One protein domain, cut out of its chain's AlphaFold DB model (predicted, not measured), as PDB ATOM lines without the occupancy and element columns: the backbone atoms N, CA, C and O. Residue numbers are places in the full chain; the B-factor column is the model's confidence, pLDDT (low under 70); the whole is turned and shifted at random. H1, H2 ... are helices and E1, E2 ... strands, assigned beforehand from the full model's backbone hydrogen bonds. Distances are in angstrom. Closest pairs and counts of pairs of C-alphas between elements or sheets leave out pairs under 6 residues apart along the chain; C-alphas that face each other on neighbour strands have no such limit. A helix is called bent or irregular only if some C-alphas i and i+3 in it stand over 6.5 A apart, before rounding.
ATOM      1  N   GLN A   6      11.990 -10.070 -39.879       82.31
ATOM      2  CA  GLN A   6      13.005 -11.109 -39.777       82.31
ATOM      3  C   GLN A   6      12.463 -12.515 -40.070       82.31
ATOM      4  O   GLN A   6      13.176 -13.329 -40.662       82.31
ATOM      5  N   ASP A   7      11.196 -12.788 -39.750       81.00
ATOM      6  CA  ASP A   7      10.561 -14.076 -40.048       81.00
ATOM      7  C   ASP A   7      10.380 -14.258 -41.559       81.00
ATOM      8  O   ASP A   7      10.554 -15.354 -42.091       81.00
ATOM      9  N   TYR A   8      10.090 -13.168 -42.277       85.88
ATOM     10  CA  TYR A   8       9.968 -13.189 -43.735       85.88
ATOM     11  C   TYR A   8      11.314 -13.473 -44.410       85.88
ATOM     12  O   TYR A   8      11.403 -14.340 -45.281       85.88
ATOM     13  N   VAL A   9      12.376 -12.786 -43.973       88.38
ATOM     14  CA  VAL A   9      13.740 -13.013 -44.480       88.38
ATOM     15  C   VAL A   9      14.188 -14.450 -44.208       88.38
ATOM     16  O   VAL A   9      14.717 -15.111 -45.103       88.38
ATOM     17  N   THR A  10      13.932 -14.952 -42.998       85.88
ATOM     18  CA  THR A  10      14.289 -16.318 -42.596       85.88
ATOM     19  C   THR A  10      13.553 -17.348 -43.444       85.88
ATOM     20  O   THR A  10      14.191 -18.255 -43.967       85.88
ATOM     21  N   ALA A  11      12.246 -17.172 -43.665       87.00
ATOM     22  CA  ALA A  11      11.441 -18.084 -44.475       87.00
ATOM     23  C   ALA A  11      11.897 -18.154 -45.939       87.00
ATOM     24  O   ALA A  11      11.894 -19.231 -46.535       87.00
ATOM     25  N   ILE A  12      12.295 -17.020 -46.530       90.31
ATOM     26  CA  ILE A  12      12.843 -17.011 -47.893       90.31
ATOM     27  C   ILE A  12      14.165 -17.771 -47.938       90.31
ATOM     28  O   ILE A  12      14.336 -18.628 -48.808       90.31
ATOM     29  N   ARG A  13      15.092 -17.469 -47.019       90.88
ATOM     30  CA  ARG A  13      16.418 -18.092 -47.013       90.88
ATOM     31  C   ARG A  13      16.317 -19.607 -46.840       90.88
ATOM     32  O   ARG A  13      16.860 -20.339 -47.662       90.88
ATOM     33  N   THR A  14      15.573 -20.086 -45.844       89.75
ATOM     34  CA  THR A  14      15.421 -21.533 -45.616       89.75
ATOM     35  C   THR A  14      14.741 -22.233 -46.784       89.75
ATOM     36  O   THR A  14      15.165 -23.316 -47.181       89.75
ATOM     37  N   TYR A  15      13.750 -21.593 -47.413       91.50
ATOM     38  CA  TYR A  15      13.120 -22.139 -48.611       91.50
ATOM     39  C   TYR A  15      14.102 -22.293 -49.782       91.50
ATOM     40  O   TYR A  15      14.068 -23.318 -50.474       91.50
ATOM     41  N   GLN A  16      14.959 -21.290 -50.010       93.81
ATOM     42  CA  GLN A  16      15.985 -21.304 -51.057       93.81
ATOM     43  C   GLN A  16      17.044 -22.379 -50.801       93.81
ATOM     44  O   GLN A  16      17.408 -23.111 -51.718       93.81
ATOM     45  N   GLU A  17      17.494 -22.498 -49.556       92.62
ATOM     46  CA  GLU A  17      18.548 -23.427 -49.139       92.62
ATOM     47  C   GLU A  17      18.022 -24.845 -48.848       92.62
ATOM     48  O   GLU A  17      18.807 -25.754 -48.596       92.62
ATOM     49  N   ARG A  18      16.699 -25.058 -48.941       91.38
ATOM     50  CA  ARG A  18      16.008 -26.323 -48.631       91.38
ATOM     51  C   ARG A  18      16.216 -26.802 -47.191       91.38
ATOM     52  O   ARG A  18      16.113 -27.998 -46.928       91.38
ATOM     53  N   PHE A  19      16.419 -25.867 -46.267       91.19
ATOM     54  CA  PHE A  19      16.432 -26.168 -44.840       91.19
ATOM     55  C   PHE A  19      15.009 -26.247 -44.276       91.19
ATOM     56  O   PHE A  19      14.149 -25.444 -44.666       91.19
ATOM     57  N   PRO A  20      14.734 -27.191 -43.359       89.19
ATOM     58  CA  PRO A  20      13.462 -27.223 -42.663       89.19
ATOM     59  C   PRO A  20      13.333 -26.007 -41.736       89.19
ATOM     60  O   PRO A  20      14.317 -25.410 -41.300       89.19
ATOM     61  N   VAL A  21      12.090 -25.636 -41.437       88.62
ATOM     62  CA  VAL A  21      11.780 -24.628 -40.420       88.62
ATOM     63  C   VAL A  21      10.961 -25.262 -39.312       88.62
ATOM     64  O   VAL A  21       9.986 -25.972 -39.566       88.62
ATOM     65  N   LEU A  22      11.344 -24.970 -38.079       89.94
ATOM     66  CA  LEU A  22      10.572 -25.277 -36.891       89.94
ATOM     67  C   LEU A  22       9.641 -24.106 -36.597       89.94
ATOM     68  O   LEU A  22      10.035 -22.942 -36.633       89.94
ATOM     69  N   CYS A  23       8.390 -24.423 -36.292       88.44
ATOM     70  CA  CYS A  23       7.456 -23.482 -35.693       88.44
ATOM     71  C   CYS A  23       6.465 -24.238 -34.808       88.44
ATOM     72  O   CYS A  23       6.227 -25.435 -34.986       88.44
ATOM     73  N   ARG A  24       5.907 -23.544 -33.818       91.19
ATOM     74  CA  ARG A  24       4.904 -24.090 -32.898       91.19
ATOM     75  C   ARG A  24       3.642 -23.254 -32.963       91.19
ATOM     76  O   ARG A  24       3.700 -22.080 -33.299       91.19
ATOM     77  N   GLY A  25       2.510 -23.853 -32.638       92.88
ATOM     78  CA  GLY A  25       1.235 -23.154 -32.595       92.88
ATOM     79  C   GLY A  25       0.101 -24.090 -32.212       92.88
ATOM     80  O   GLY A  25       0.310 -25.280 -31.965       92.88
ATOM     81  N   ASP A  26      -1.103 -23.542 -32.202       94.19
ATOM     82  CA  ASP A  26      -2.318 -24.278 -31.892       94.19
ATOM     83  C   ASP A  26      -2.832 -24.957 -33.158       94.19
ATOM     84  O   ASP A  26      -3.185 -24.290 -34.133       94.19
ATOM     85  N   LEU A  27      -2.883 -26.287 -33.159       94.38
ATOM     86  CA  LEU A  27      -3.470 -27.031 -34.266       94.38
ATOM     87  C   LEU A  27      -4.995 -27.050 -34.108       94.38
ATOM     88  O   LEU A  27      -5.530 -27.751 -33.251       94.38
ATOM     89  N   VAL A  28      -5.697 -26.276 -34.935       95.50
ATOM     90  CA  VAL A  28      -7.159 -26.143 -34.889       95.50
ATOM     91  C   VAL A  28      -7.773 -26.829 -36.105       95.50
ATOM     92  O   VAL A  28      -7.315 -26.631 -37.229       95.50
ATOM     93  N   ASN A  29      -8.814 -27.634 -35.893       94.69
ATOM     94  CA  ASN A  29      -9.608 -28.194 -36.982       94.69
ATOM     95  C   ASN A  29     -10.669 -27.170 -37.413       94.69
ATOM     96  O   ASN A  29     -11.556 -26.833 -36.630       94.69
ATOM     97  N   GLU A  30     -10.566 -26.670 -38.642       94.88
ATOM     98  CA  GLU A  30     -11.541 -25.767 -39.252       94.88
ATOM     99  C   GLU A  30     -11.882 -26.247 -40.662       94.88
ATOM    100  O   GLU A  30     -10.992 -26.521 -41.464       94.88
ATOM    101  N   ASN A  31     -13.177 -26.313 -40.988       86.00
ATOM    102  CA  ASN A  31     -13.673 -26.618 -42.336       86.00
ATOM    103  C   ASN A  31     -13.052 -27.878 -42.963       86.00
ATOM    104  O   ASN A  31     -12.678 -27.878 -44.135       86.00
ATOM    105  N   ASN A  32     -12.959 -28.960 -42.184       90.06
ATOM    106  CA  ASN A  32     -12.405 -30.240 -42.629       90.06
ATOM    107  C   ASN A  32     -10.889 -30.213 -42.930       90.06
ATOM    108  O   ASN A  32     -10.379 -31.118 -43.591       90.06
ATOM    109  N   GLY A  33     -10.167 -29.203 -42.436       93.06
ATOM    110  CA  GLY A  33      -8.712 -29.097 -42.505       93.06
ATOM    111  C   GLY A  33      -8.102 -28.731 -41.154       93.06
ATOM    112  O   GLY A  33      -8.777 -28.228 -40.259       93.06
ATOM    113  N   PHE A  34      -6.803 -28.979 -41.002       92.44
ATOM    114  CA  PHE A  34      -6.052 -28.524 -39.836       92.44
ATOM    115  C   PHE A  34      -5.294 -27.245 -40.176       92.44
ATOM    116  O   PHE A  34      -4.546 -27.193 -41.153       92.44
ATOM    117  N   VAL A  35      -5.480 -26.216 -39.356       92.19
ATOM    118  CA  VAL A  35      -4.807 -24.925 -39.481       92.19
ATOM    119  C   VAL A  35      -3.998 -24.684 -38.217       92.19
ATOM    120  O   VAL A  35      -4.531 -24.736 -37.111       92.19
ATOM    121  N   LEU A  36      -2.710 -24.385 -38.383       90.06
ATOM    122  CA  LEU A  36      -1.857 -23.955 -37.281       90.06
ATOM    123  C   LEU A  36      -2.095 -22.458 -37.011       90.06
ATOM    124  O   LEU A  36      -1.806 -21.605 -37.857       90.06
ATOM    125  N   LYS A  37      -2.665 -22.138 -35.849       90.38
ATOM    126  CA  LYS A  37      -2.925 -20.774 -35.365       90.38
ATOM    127  C   LYS A  37      -1.910 -20.372 -34.297       90.38
ATOM    128  O   LYS A  37      -1.169 -21.211 -33.800       90.38
ATOM    129  N   ASN A  38      -1.864 -19.077 -33.971       88.62
ATOM    130  CA  ASN A  38      -0.974 -18.514 -32.943       88.62
ATOM    131  C   ASN A  38       0.486 -18.966 -33.098       88.62
ATOM    132  O   ASN A  38       1.136 -19.362 -32.134       88.62
ATOM    133  N   VAL A  39       0.974 -18.951 -34.343       88.12
ATOM    134  CA  VAL A  39       2.288 -19.504 -34.665       88.12
ATOM    135  C   VAL A  39       3.393 -18.674 -34.017       88.12
ATOM    136  O   VAL A  39       3.382 -17.447 -34.101       88.12
ATOM    137  N   CYS A  40       4.344 -19.352 -33.388       85.69
ATOM    138  CA  CYS A  40       5.488 -18.783 -32.695       85.69
ATOM    139  C   CYS A  40       6.739 -19.655 -32.884       85.69
ATOM    140  O   CYS A  40       6.678 -20.759 -33.437       85.69
ATOM    141  N   SER A  41       7.880 -19.141 -32.416       84.94
ATOM    142  CA  SER A  41       9.174 -19.831 -32.460       84.94
ATOM    143  C   SER A  41       9.573 -20.265 -33.874       84.94
ATOM    144  O   SER A  41       9.892 -21.429 -34.087       84.94
ATOM    145  N   PHE A  42       9.506 -19.337 -34.837       85.81
ATOM    146  CA  PHE A  42       9.943 -19.576 -36.210       85.81
ATOM    147  C   PHE A  42      11.475 -19.606 -36.266       85.81
ATOM    148  O   PHE A  42      12.128 -18.581 -36.077       85.81
ATOM    149  N   SER A  43      12.055 -20.781 -36.492       87.06
ATOM    150  CA  SER A  43      13.506 -20.966 -36.566       87.06
ATOM    151  C   SER A  43      13.878 -21.980 -37.639       87.06
ATOM    152  O   SER A  43      13.040 -22.745 -38.109       87.06
ATOM    153  N   VAL A  44      15.146 -21.990 -38.035       85.75
ATOM    154  CA  VAL A  44      15.693 -23.055 -38.883       85.75
ATOM    155  C   VAL A  44      15.819 -24.327 -38.039       85.75
ATOM    156  O   VAL A  44      16.161 -24.237 -36.860       85.75
ATOM    157  N   ASP A  45      15.475 -25.476 -38.615       77.94
ATOM    158  CA  ASP A  45      15.793 -26.793 -38.051       77.94
ATOM    159  C   ASP A  45      17.242 -27.112 -38.453       77.94
ATOM    160  O   ASP A  45      17.522 -27.236 -39.650       77.94
TER     161      ASP A  45
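AT A GLANCE: This is residues 6 to 45 of the 46 residues of an uncharacterized protein of Okeania sp. SIO2B3 (UniProt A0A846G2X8). A long, bent hairpin of two strands, E1 and E2, makes the length of the domain, and one short helix, H1, packs at its open end, where E1 begins and E2 ends. The hairpin's turn, residues 31 and 32, lies at the far end from the helix, and both strands bend on the way. The printed part has 40 residues, with one named helix and two named strands in the order H1, E1, E2; the sheet E1 - E2 is antiparallel, and the class is mixed, helices and strands. The whole is loose, with a radius of gyration of the C-alphas of 11.9 A, and elongated, with spans of 33 by 17 by 16 A.

HOW THE PARTS SIT: The printed part begins with helix H1, residues 6 to 17, in which every O i to N i+4 pair is within hydrogen-bond range. A tight link of 3 residues joins H1 to strand E1, residues 21 to 30. The closest C-alphas of H1 and E1 are those of Thr 14 and Val 21, 7.1 A apart. A tight link of 2 residues follows, and then comes strand E2, residues 33 to 44. E1 and E2 form a hairpin and are antiparallel, with 163 degrees between their N-to-C directions. Near the turn, N 30 and O 33 are within hydrogen-bond range at 2.9 A; at the other end of the hairpin, N 22 and O 43 are within range at 2.8 A. The C-alphas of Val 21 and Val 44 face each other at 4.5 A. E1 bends by 69 degrees at residue 24, and E2 bends by 87 degrees at residue 40. The closest C-alphas of H1 and E2 are those of Asp 7 and Phe 42, 6.7 A apart.

IN THESE COORDINATES: H1 runs from Gln 6, with its C-alpha at (13.005, -11.109, -39.777), to Glu 17, a length of 16.4 A from first to last C-alpha. E1 runs from Val 21 to Glu 30 and is 23.4 A long; its last C-alpha is at (-11.541, -25.767, -39.252). E2 runs from Gly 33 to Val 44, is 25.4 A long and ends with C-alpha 44 at (15.693, -23.055, -38.883).

THE WHOLE: The two C-alphas farthest apart are those of Glu 17 and Asn 31, at 33.1 A. The first and last printed C-alphas, those of Gln 6 and Asp 45, are 16.0 A apart. The printed part has no cut, and neither link between named elements is long. The mean pLDDT of the printed part is 89.3, and no printed residue is under 70.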